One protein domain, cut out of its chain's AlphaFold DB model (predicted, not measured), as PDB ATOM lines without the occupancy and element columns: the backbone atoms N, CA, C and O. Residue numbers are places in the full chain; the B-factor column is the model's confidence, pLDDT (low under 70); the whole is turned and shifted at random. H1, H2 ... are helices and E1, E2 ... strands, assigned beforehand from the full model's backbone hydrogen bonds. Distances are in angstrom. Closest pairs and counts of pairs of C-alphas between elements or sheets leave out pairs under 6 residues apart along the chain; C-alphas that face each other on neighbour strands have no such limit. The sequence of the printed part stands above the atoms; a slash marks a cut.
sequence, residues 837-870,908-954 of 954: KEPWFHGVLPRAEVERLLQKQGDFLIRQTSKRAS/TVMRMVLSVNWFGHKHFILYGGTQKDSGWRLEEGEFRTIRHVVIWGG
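What this domain is: This is residues 837 to 870 and 908 to 954 of the 954 residues of the protein "Tyrosine-protein kinase" of Fasciola gigantica (UniProt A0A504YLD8). A strongly twisted sheet of four strands, E1 to E4, has the short helix H1 over one face and H2 over the other. A small hairpin, E5 and E6, packs beside H2 and near the end of E4. The printed part has 81 residues with two named helices and six named strands, in the order E1 H1 E2 E3 E4 E5 E6 H2; the class is mixed, helices and strands. The large sheet runs E1, E2, E3, E4 and is mixed; the whole is compact, with a radius of gyration of the C-alphas of 12.6 A and spans of 35 by 29 by 26 A.

Where its parts are: E1 is residues 841 to 844, from C-alpha 841 at (444.087, 452.593, 331.207). H1 is 847 to 853, E2 860 to 868 with 25.3 A, E3 908 to 917 with 27.2 A, and E4 921 to 926 with 16.2 A from first to last C-alpha. E5 is 936 to 938, E6 941 to 943, and H2 946 to 953, ending at C-alpha 953 (437.941, 465.232, 335.836).

How they stand to each other: E1 and E2 are parallel, with N 842 and O 862 2.9 A apart, within hydrogen-bond range. E1, H1 and E2 form a strand-helix-strand unit, two parallel neighbour strands with a helix between, and its crossover is right-handed. E2 and E3 are antiparallel, N 863 to O 913 3.0 A. E3 and E4 form a hairpin, N 914 to O 924 2.9 A. H1 is on the sheet over E3, at a height of 8.6 A; its closest C-alpha pair with E3 is Val 850 and Ser 915, 7.4 A. H2 is on the opposite face, over E3, at a height of 9.8 A. The hairpin E5 and E6 has N 936 and O 943 2.8 A apart; the closest C-alphas of E5 and E4 are Leu 938 and Leu 926, 5.5 A, and of E5 and H2 Trp 936 and Ile 946, 6.4 A. In H1 and H2 every O i to N i+4 pair is within hydrogen-bond range.

The domain as a whole: The C-alphas farthest apart, Lys 856 and Lys 932, are 35.7 A apart. Residues 871 to 907 are not printed; C-alphas 870 and 908 are 9.5 A apart across this cut. Of the links that are printed whole, none is long. The mean pLDDT of the printed part is 71.2, and 31 residues are under 70, among them 866 to 870, 908 to 910 and 927 to 935.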
ATOM      1  N   LYS A 837     446.202 451.556 324.592       69.56
ATOM      2  CA  LYS A 837     447.535 452.185 324.504       69.56
ATOM      3  C   LYS A 837     447.674 453.428 325.394       69.56
ATOM      4  O   LYS A 837     448.707 454.090 325.370       69.56
ATOM      5  N   GLU A 838     446.638 453.765 326.159       76.44
ATOM      6  CA  GLU A 838     446.618 454.921 327.052       76.44
ATOM      7  C   GLU A 838     447.270 454.591 328.408       76.44
ATOM      8  O   GLU A 838     446.840 453.644 329.066       76.44
ATOM      9  N   PRO A 839     448.246 455.377 328.905       72.75
ATOM     10  CA  PRO A 839     449.013 455.033 330.112       72.75
ATOM     11  C   PRO A 839     448.193 455.073 331.414       72.75
ATOM     12  O   PRO A 839     448.634 454.573 332.444       72.75
ATOM     13  N   TRP A 840     446.999 455.668 331.384       81.62
ATOM     14  CA  TRP A 840     446.043 455.681 332.494       81.62
ATOM     15  C   TRP A 840     445.064 454.493 332.453       81.62
ATOM     16  O   TRP A 840     444.380 454.233 333.447       81.62
ATOM     17  N   PHE A 841     444.986 453.739 331.351       84.12
ATOM     18  CA  PHE A 841     444.087 452.593 331.207       84.12
ATOM     19  C   PHE A 841     444.790 451.273 331.555       84.12
ATOM     20  O   PHE A 841     445.800 450.913 330.964       84.12
ATOM     21  N   HIS A 842     444.239 450.539 332.524       79.62
ATOM     22  CA  HIS A 842     444.889 449.381 333.152       79.62
ATOM     23  C   HIS A 842     444.151 448.048 332.918       79.62
ATOM     24  O   HIS A 842     444.387 447.075 333.634       79.62
ATOM     25  N   GLY A 843     443.234 447.980 331.945       82.31
ATOM     26  CA  GLY A 843     442.480 446.754 331.651       82.31
ATOM     27  C   GLY A 843     441.696 446.233 332.866       82.31
ATOM     28  O   GLY A 843     441.164 447.018 333.652       82.31
ATOM     29  N   VAL A 844     441.595 444.912 333.029       79.56
ATOM     30  CA  VAL A 844     440.924 444.289 334.185       79.56
ATOM     31  C   VAL A 844     441.871 444.256 335.390       79.56
ATOM     32  O   VAL A 844     442.711 443.367 335.502       79.56
ATOM     33  N   LEU A 845     441.710 445.209 336.315       82.56
ATOM     34  CA  LEU A 845     442.577 445.358 337.492       82.56
ATOM     35  C   LEU A 845     441.807 445.131 338.816       82.56
ATOM     36  O   LEU A 845     440.780 445.793 339.037       82.56
ATOM     37  N   PRO A 846     442.267 444.241 339.726       79.31
ATOM     38  CA  PRO A 846     441.653 444.028 341.041       79.31
ATOM     39  C   PRO A 846     441.765 445.248 341.962       79.31
ATOM     40  O   PRO A 846     442.778 445.943 341.969       79.31
ATOM     41  N   ARG A 847     440.751 445.476 342.810       74.94
ATOM     42  CA  ARG A 847     440.680 446.664 343.684       74.94
ATOM     43  C   ARG A 847     441.901 446.835 344.604       74.94
ATOM     44  O   ARG A 847     442.367 447.956 344.746       74.94
ATOM     45  N   ALA A 848     442.429 445.756 345.182       77.75
ATOM     46  CA  ALA A 848     443.588 445.835 346.076       77.75
ATOM     47  C   ALA A 848     444.840 446.404 345.378       77.75
ATOM     48  O   ALA A 848     445.565 447.196 345.968       77.75
ATOM     49  N   GLU A 849     445.059 446.071 344.101       79.19
ATOM     50  CA  GLU A 849     446.206 446.592 343.347       79.19
ATOM     51  C   GLU A 849     445.988 448.050 342.915       79.19
ATOM     52  O   GLU A 849     446.932 448.829 342.892       79.19
ATOM     53  N   VAL A 850     444.740 448.476 342.683       81.75
ATOM     54  CA  VAL A 850     444.402 449.902 342.478       81.75
ATOM     55  C   VAL A 850     444.799 450.741 343.692       81.75
ATOM     56  O   VAL A 850     445.392 451.807 343.546       81.75
ATOM     57  N   GLU A 851     444.488 450.254 344.894       81.62
ATOM     58  CA  GLU A 851     444.832 450.925 346.151       81.62
ATOM     59  C   GLU A 851     446.360 450.914 346.384       81.62
ATOM     60  O   GLU A 851     446.908 451.865 346.938       81.62
ATOM     61  N   ARG A 852     447.077 449.911 345.850       83.00
ATOM     62  CA  ARG A 852     448.549 449.826 345.867       83.00
ATOM     63  C   ARG A 852     449.252 450.700 344.814       83.00
ATOM     64  O   ARG A 852     450.400 451.088 345.042       83.00
ATOM     65  N   LEU A 853     448.610 451.004 343.682       81.00
ATOM     66  CA  LEU A 853     449.157 451.852 342.610       81.00
ATOM     67  C   LEU A 853     448.925 453.351 342.853       81.00
ATOM     68  O   LEU A 853     449.828 454.149 342.614       81.00
ATOM     69  N   LEU A 854     447.740 453.744 343.336       85.44
ATOM     70  CA  LEU A 854     447.347 455.151 343.502       85.44
ATOM     71  C   LEU A 854     447.879 455.747 344.821       85.44
ATOM     72  O   LEU A 854     447.108 456.065 345.727       85.44
ATOM     73  N   GLN A 855     449.199 455.859 344.960       73.00
ATOM     74  CA  GLN A 855     449.859 456.184 346.234       73.00
ATOM     75  C   GLN A 855     449.888 457.682 346.576       73.00
ATOM     76  O   GLN A 855     449.965 458.035 347.753       73.00
ATOM     77  N   LYS A 856     449.830 458.575 345.583       77.69
ATOM     78  CA  LYS A 856     449.902 460.032 345.767       77.69
ATOM     79  C   LYS A 856     448.528 460.676 345.587       77.69
ATOM     80  O   LYS A 856     447.672 460.194 344.848       77.69
ATOM     81  N   GLN A 857     448.327 461.806 346.261       71.69
ATOM     82  CA  GLN A 857     447.131 462.629 346.096       71.69
ATOM     83  C   GLN A 857     447.100 463.194 344.665       71.69
ATOM     84  O   GLN A 857     448.026 463.898 344.270       71.69
ATOM     85  N   GLY A 858     446.038 462.893 343.914       73.25
ATOM     86  CA  GLY A 858     445.893 463.255 342.498       73.25
ATOM     87  C   GLY A 858     446.175 462.115 341.512       73.25
ATOM     88  O   GLY A 858     445.844 462.258 340.338       73.25
ATOM     89  N   ASP A 859     446.709 460.971 341.958       81.50
ATOM     90  CA  ASP A 859     446.863 459.800 341.086       81.50
ATOM     91  C   ASP A 859     445.483 459.273 340.643       81.50
ATOM     92  O   ASP A 859     444.566 459.116 341.463       81.50
ATOM     93  N   PHE A 860     445.349 458.922 339.358       87.38
ATOM     94  CA  PHE A 860     444.155 458.280 338.799       87.38
ATOM     95  C   PHE A 860     444.489 457.156 337.810       87.38
ATOM     96  O   PHE A 860     445.534 457.159 337.163       87.38
ATOM     97  N   LEU A 861     443.562 456.205 337.664       86.38
ATOM     98  CA  LEU A 861     443.566 455.195 336.602       86.38
ATOM     99  C   LEU A 861     442.140 454.793 336.215       86.38
ATOM    100  O   LEU A 861     441.204 454.931 337.007       86.38
ATOM    101  N   ILE A 862     441.967 454.235 335.018       86.94
ATOM    102  CA  ILE A 862     440.710 453.610 334.585       86.94
ATOM    103  C   ILE A 862     440.932 452.116 334.376       86.94
ATOM    104  O   ILE A 862     441.903 451.690 333.753       86.94
ATOM    105  N   ARG A 863     440.001 451.318 334.900       85.81
ATOM    106  CA  ARG A 863     440.015 449.855 334.822       85.81
ATOM    107  C   ARG A 863     438.654 449.313 334.408       85.81
ATOM    108  O   ARG A 863     437.619 449.898 334.722       85.81
ATOM    109  N   GLN A 864     438.654 448.155 333.772       81.88
ATOM    110  CA  GLN A 864     437.471 447.332 333.571       81.88
ATOM    111  C   GLN A 864     437.179 446.496 334.826       81.88
ATOM    112  O   GLN A 864     438.080 446.102 335.569       81.88
ATOM    113  N   THR A 865     435.903 446.201 335.058       76.56
ATOM    114  CA  THR A 865     435.450 445.226 336.054       76.56
ATOM    115  C   THR A 865     434.202 444.518 335.535       76.56
ATOM    116  O   THR A 865     433.259 445.168 335.086       76.56
ATOM    117  N   SER A 866     434.159 443.193 335.629       66.94
ATOM    118  CA  SER A 866     432.918 442.434 335.467       66.94
ATOM    119  C   SER A 866     432.137 442.425 336.785       66.94
ATOM    120  O   SER A 866     432.720 442.472 337.874       66.94
ATOM    121  N   LYS A 867     430.802 442.387 336.710       60.56
ATOM    122  CA  LYS A 867     429.927 442.037 337.843       60.56
ATOM    123  C   LYS A 867     428.585 441.512 337.328       60.56
ATOM    124  O   LYS A 867     428.069 442.042 336.347       60.56
ATOM    125  N   ARG A 868     428.007 440.515 338.009       52.72
ATOM    126  CA  ARG A 868     426.627 440.035 337.791       52.72
ATOM    127  C   ARG A 868     425.648 441.222 337.776       52.72
ATOM    128  O   ARG A 868     425.769 442.120 338.619       52.72
ATOM    129  N   ALA A 869     424.743 441.258 336.797       53.81
ATOM    130  CA  ALA A 869     423.785 442.345 336.607       53.81
ATOM    131  C   ALA A 869     422.864 442.531 337.827       53.81
ATOM    132  O   ALA A 869     422.529 441.576 338.527       53.81
ATOM    133  N   SER A 870     422.434 443.771 338.073       55.75
ATOM    134  CA  SER A 870     421.376 444.090 339.036       55.75
ATOM    135  C   SER A 870     420.071 444.437 338.315       55.75
ATOM    136  O   SER A 870     420.078 444.817 337.143       55.75
ATOM    137  N   THR A 908     426.857 438.686 333.302       52.53
ATOM    138  CA  THR A 908     427.935 439.524 333.839       52.53
ATOM    139  C   THR A 908     428.162 440.724 332.923       52.53
ATOM    140  O   THR A 908     428.477 440.588 331.745       52.53
ATOM    141  N   VAL A 909     427.984 441.929 333.465       56.69
ATOM    142  CA  VAL A 909     428.160 443.181 332.721       56.69
ATOM    143  C   VAL A 909     429.576 443.695 332.955       56.69
ATOM    144  O   VAL A 909     429.982 443.917 334.102       56.69
ATOM    145  N   MET A 910     430.319 443.895 331.868       60.41
ATOM    146  CA  MET A 910     431.591 444.618 331.881       60.41
ATOM    147  C   MET A 910     431.325 446.111 332.073       60.41
ATOM    148  O   MET A 910     430.543 446.712 331.340       60.41
ATOM    149  N   ARG A 911     431.973 446.713 333.069       72.00
ATOM    150  CA  ARG A 911     431.879 448.141 333.396       72.00
ATOM    151  C   ARG A 911     433.258 448.781 333.399       72.00
ATOM    152  O   ARG A 911     434.223 448.166 333.852       72.00
ATOM    153  N   MET A 912     433.325 450.039 332.982       80.44
ATOM    154  CA  MET A 912     434.493 450.892 333.185       80.44
ATOM    155  C   MET A 912     434.408 451.574 334.557       80.44
ATOM    156  O   MET A 912     433.332 451.981 334.995       80.44
ATOM    157  N   VAL A 913     435.542 451.692 335.248       82.44
ATOM    158  CA  VAL A 913     435.645 452.304 336.577       82.44
ATOM    159  C   VAL A 913     436.837 453.252 336.617       82.44
ATOM    160  O   VAL A 913     437.988 452.814 336.566       82.44
ATOM    161  N   LEU A 914     436.555 454.545 336.774       87.12
ATOM    162  CA  LEU A 914     437.549 455.561 337.109       87.12
ATOM    163  C   LEU A 914     437.884 455.446 338.597       87.12
ATOM    164  O   LEU A 914     436.997 455.465 339.446       87.12
ATOM    165  N   SER A 915     439.163 455.285 338.915       86.19
ATOM    166  CA  SER A 915     439.672 455.174 340.281       86.19
ATOM    167  C   SER A 915     440.660 456.302 340.544       86.19
ATOM    168  O   SER A 915     441.588 456.480 339.762       86.19
ATOM    169  N   VAL A 916     440.466 457.049 341.630       86.81
ATOM    170  CA  VAL A 916     441.279 458.225 341.985       86.81
ATOM    171  C   VAL A 916     441.697 458.166 343.453       86.81
ATOM    172  O   VAL A 916     440.916 457.713 344.294       86.81
ATOM    173  N   ASN A 917     442.892 458.653 343.790       80.62
ATOM    174  CA  ASN A 917     443.271 458.934 345.176       80.62
ATOM    175  C   ASN A 917     443.120 460.435 345.461       80.62
ATOM    176  O   ASN A 917     443.996 461.245 345.159       80.62
ATOM    177  N   TRP A 918     441.978 460.808 346.040       75.69
ATOM    178  CA  TRP A 918     441.644 462.202 346.334       75.69
ATOM    179  C   TRP A 918     440.971 462.292 347.701       75.69
ATOM    180  O   TRP A 918     439.746 462.187 347.816       75.69
ATOM    181  N   PHE A 919     441.784 462.458 348.750       58.12
ATOM    182  CA  PHE A 919     441.395 462.220 350.146       58.12
ATOM    183  C   PHE A 919     440.890 460.779 350.350       58.12
ATOM    184  O   PHE A 919     439.762 460.553 350.798       58.12
ATOM    185  N   GLY A 920     441.734 459.813 349.972       71.06
ATOM    186  CA  GLY A 920     441.439 458.380 349.965       71.06
ATOM    187  C   GLY A 920     440.971 457.864 348.601       71.06
ATOM    188  O   GLY A 920     440.568 458.635 347.724       71.06
ATOM    189  N   HIS A 921     441.027 456.541 348.427       75.06
ATOM    190  CA  HIS A 921     440.658 455.874 347.180       75.06
ATOM    191  C   HIS A 921     439.146 455.954 346.929       75.06
ATOM    192  O   HIS A 921     438.332 455.469 347.719       75.06
ATOM    193  N   LYS A 922     438.770 456.557 345.802       81.81
ATOM    194  CA  LYS A 922     437.390 456.685 345.319       81.81
ATOM    195  C   LYS A 922     437.268 455.992 343.969       81.81
ATOM    196  O   LYS A 922     438.188 456.045 343.155       81.81
ATOM    197  N   HIS A 923     436.130 455.345 343.735       82.81
ATOM    198  CA  HIS A 923     435.858 454.605 342.506       82.81
ATOM    199  C   HIS A 923     434.501 455.029 341.940       82.81
ATOM    200  O   HIS A 923     433.472 454.821 342.583       82.81
ATOM    201  N   PHE A 924     434.508 455.582 340.734       81.94
ATOM    202  CA  PHE A 924     433.328 456.023 340.000       81.94
ATOM    203  C   PHE A 924     433.045 455.043 338.862       81.94
ATOM    204  O   PHE A 924     433.948 454.685 338.104       81.94
ATOM    205  N   ILE A 925     431.797 454.591 338.740       79.62
ATOM    206  CA  ILE A 925     431.367 453.736 337.629       79.62
ATOM    207  C   ILE A 925     431.044 454.636 336.436       79.62
ATOM    208  O   ILE A 925     430.251 455.566 336.566       79.62
ATOM    209  N   LEU A 926     431.644 454.339 335.284       75.38
ATOM    210  CA  LEU A 926     431.312 454.970 334.011       75.38
ATOM    211  C   LEU A 926     430.258 454.118 333.295       75.38
ATOM    212  O   LEU A 926     430.404 452.897 333.191       75.38
ATOM    213  N   TYR A 927     429.204 454.768 332.806       65.69
ATOM    214  CA  TYR A 927     428.077 454.133 332.121       65.69
ATOM    215  C   TYR A 927     428.114 454.466 330.620       65.69
ATOM    216  O   TYR A 927     428.501 455.571 330.255       65.69
ATOM    217  N   GLY A 928     427.697 453.545 329.746       67.12
ATOM    218  CA  GLY A 928     427.749 453.715 328.282       67.12
ATOM    219  C   GLY A 928     428.768 452.796 327.596       67.12
ATOM    220  O   GLY A 928     429.316 451.895 328.232       67.12
ATOM    221  N   GLY A 929     428.991 453.004 326.292       58.72
ATOM    222  CA  GLY A 929     429.883 452.172 325.471       58.72
ATOM    223  C   GLY A 929     429.242 450.909 324.871       58.72
ATOM    224  O   GLY A 929     429.954 450.048 324.356       58.72
ATOM    225  N   THR A 930     427.915 450.774 324.924       48.88
ATOM    226  CA  THR A 930     427.167 449.673 324.295       48.88
ATOM    227  C   THR A 930     426.766 450.051 322.870       48.88
ATOM    228  O   THR A 930     425.791 450.770 322.670       48.88
ATOM    229  N   GLN A 931     427.532 449.547 321.897       44.47
ATOM    230  CA  GLN A 931     427.446 449.874 320.465       44.47
ATOM    231  C   GLN A 931     427.618 451.369 320.119       44.47
ATOM    232  O   GLN A 931     427.744 452.239 320.988       44.47
ATOM    233  N   LYS A 932     427.778 451.624 318.813       45.75
ATOM    234  CA  LYS A 932     428.217 452.908 318.253       45.75
ATOM    235  C   LYS A 932     427.261 454.039 318.650       45.75
ATOM    236  O   LYS A 932     426.064 453.836 318.803       45.75
ATOM    237  N   ASP A 933     427.838 455.221 318.836       46.84
ATOM    238  CA  ASP A 933     427.168 456.486 319.166       46.84
ATOM    239  C   ASP A 933     426.508 456.590 320.561       46.84
ATOM    240  O   ASP A 933     425.983 457.651 320.910       46.84
ATOM    241  N   SER A 934     426.618 455.572 321.431       54.22
ATOM    242  CA  SER A 934     426.256 455.710 322.853       54.22
ATOM    243  C   SER A 934     427.387 456.354 323.680       54.22
ATOM    244  O   SER A 934     428.379 455.721 324.048       54.22
ATOM    245  N   GLY A 935     427.231 457.646 323.988       60.88
ATOM    246  CA  GLY A 935     428.191 458.419 324.784       60.88
ATOM    247  C   GLY A 935     428.415 457.880 326.207       60.88
ATOM    248  O   GLY A 935     427.536 457.266 326.818       60.88
ATOM    249  N   TRP A 936     429.604 458.154 326.743       71.56
ATOM    250  CA  TRP A 936     430.004 457.818 328.108       71.56
ATOM    251  C   TRP A 936     429.402 458.807 329.105       71.56
ATOM    252  O   TRP A 936     429.411 460.014 328.879       71.56
ATOM    253  N   ARG A 937     428.892 458.304 330.226       63.16
ATOM    254  CA  ARG A 937     428.204 459.090 331.252       63.16
ATOM    255  C   ARG A 937     428.830 458.887 332.626       63.16
ATOM    256  O   ARG A 937     429.080 457.753 333.045       63.16
ATOM    257  N   LEU A 938     429.056 460.004 333.312       70.62
ATOM    258  CA  LEU A 938     429.534 460.088 334.690       70.62
ATOM    259  C   LEU A 938     428.625 461.067 335.439       70.62
ATOM    260  O   LEU A 938     428.613 462.259 335.142       70.62
ATOM    261  N   GLU A 939     427.854 460.538 336.389       67.12
ATOM    262  CA  GLU A 939     426.820 461.270 337.135       67.12
ATOM    263  C   GLU A 939     425.848 462.027 336.204       67.12
ATOM    264  O   GLU A 939     425.118 461.376 335.458       67.12
ATOM    265  N   GLU A 940     425.819 463.364 336.235       53.12
ATOM    266  CA  GLU A 940     424.942 464.196 335.386       53.12
ATOM    267  C   GLU A 940     425.592 464.615 334.045       53.12
ATOM    268  O   GLU A 940     424.960 465.303 333.244       53.12
ATOM    269  N   GLY A 941     426.845 464.222 333.778       56.81
ATOM    270  CA  GLY A 941     427.599 464.615 332.582       56.81
ATOM    271  C   GLY A 941     427.612 463.565 331.464       56.81
ATOM    272  O   GLY A 941     427.864 462.382 331.713       56.81
ATOM    273  N   GLU A 942     427.413 464.010 330.218       69.06
ATOM    274  CA  GLU A 942     427.559 463.199 328.998       69.06
ATOM    275  C   GLU A 942     428.829 463.575 328.215       69.06
ATOM    276  O   GLU A 942     429.085 464.746 327.932       69.06
ATOM    277  N   PHE A 943     429.616 462.572 327.823       71.25
ATOM    278  CA  PHE A 943     430.943 462.722 327.227       71.25
ATOM    279  C   PHE A 943     431.097 461.806 326.008       71.25
ATOM    280  O   PHE A 943     430.757 460.626 326.048       71.25
ATOM    281  N   ARG A 944     431.662 462.314 324.905       66.94
ATOM    282  CA  ARG A 944     431.781 461.526 323.659       66.94
ATOM    283  C   ARG A 944     432.751 460.346 323.769       66.94
ATOM    284  O   ARG A 944     432.509 459.309 323.169       66.94
ATOM    285  N   THR A 945     433.822 460.476 324.552       72.81
ATOM    286  CA  THR A 945     434.806 459.403 324.787       72.81
ATOM    287  C   THR A 945     435.292 459.422 326.234       72.81
ATOM    288  O   THR A 945     435.261 460.468 326.884       72.81
ATOM    289  N   ILE A 946     435.814 458.294 326.730       69.56
ATOM    290  CA  ILE A 946     436.440 458.207 328.064       69.56
ATOM    291  C   ILE A 946     437.560 459.248 328.232       69.56
ATOM    292  O   ILE A 946     437.696 459.838 329.300       69.56
ATOM    293  N   ARG A 947     438.308 459.553 327.163       71.62
ATOM    294  CA  ARG A 947     439.357 460.585 327.169       71.62
ATOM    295  C   ARG A 947     438.809 461.972 327.539       71.62
ATOM    296  O   ARG A 947     439.466 462.696 328.275       71.62
ATOM    297  N   HIS A 948     437.590 462.314 327.109       69.31
ATOM    298  CA  HIS A 948     436.917 463.551 327.529       69.31
ATOM    299  C   HIS A 948     436.467 463.518 328.997       69.31
ATOM    300  O   HIS A 948     436.504 464.558 329.645       69.31
ATOM    301  N   VAL A 949     436.091 462.351 329.539       70.62
ATOM    302  CA  VAL A 949     435.791 462.199 330.978       70.62
ATOM    303  C   VAL A 949     437.047 462.472 331.814       70.62
ATOM    304  O   VAL A 949     436.979 463.188 332.806       70.62
ATOM    305  N   VAL A 950     438.203 461.944 331.389       70.19
ATOM    306  CA  VAL A 950     439.499 462.176 332.053       70.19
ATOM    307  C   VAL A 950     439.906 463.650 331.979       70.19
ATOM    308  O   VAL A 950     440.242 464.227 333.003       70.19
ATOM    309  N   ILE A 951     439.816 464.277 330.799       68.44
ATOM    310  CA  ILE A 951     440.163 465.698 330.585       68.44
ATOM    311  C   ILE A 951     439.220 466.662 331.336       68.44
ATOM    312  O   ILE A 951     439.581 467.809 331.573       68.44
ATOM    313  N   TRP A 952     438.013 466.224 331.705       64.19
ATOM    314  CA  TRP A 952     437.079 467.013 332.517       64.19
ATOM    315  C   TRP A 952     437.240 466.786 334.031       64.19
ATOM    316  O   TRP A 952     436.817 467.624 334.824       64.19
ATOM    317  N   GLY A 953     437.814 465.649 334.436       55.25
ATOM    318  CA  GLY A 953     437.941 465.232 335.836       55.25
ATOM    319  C   GLY A 953     439.312 465.459 336.481       55.25
ATOM    320  O   GLY A 953     439.481 465.057 337.633       55.25
ATOM    321  N   GLY A 954     440.273 466.048 335.758       45.59
ATOM    322  CA  GLY A 954     441.628 466.375 336.221       45.59
ATOM    323  C   GLY A 954     442.003 467.820 335.925       45.59
ATOM    324  O   GLY A 954     442.666 468.414 336.800       45.59
TER     325      GLY A 954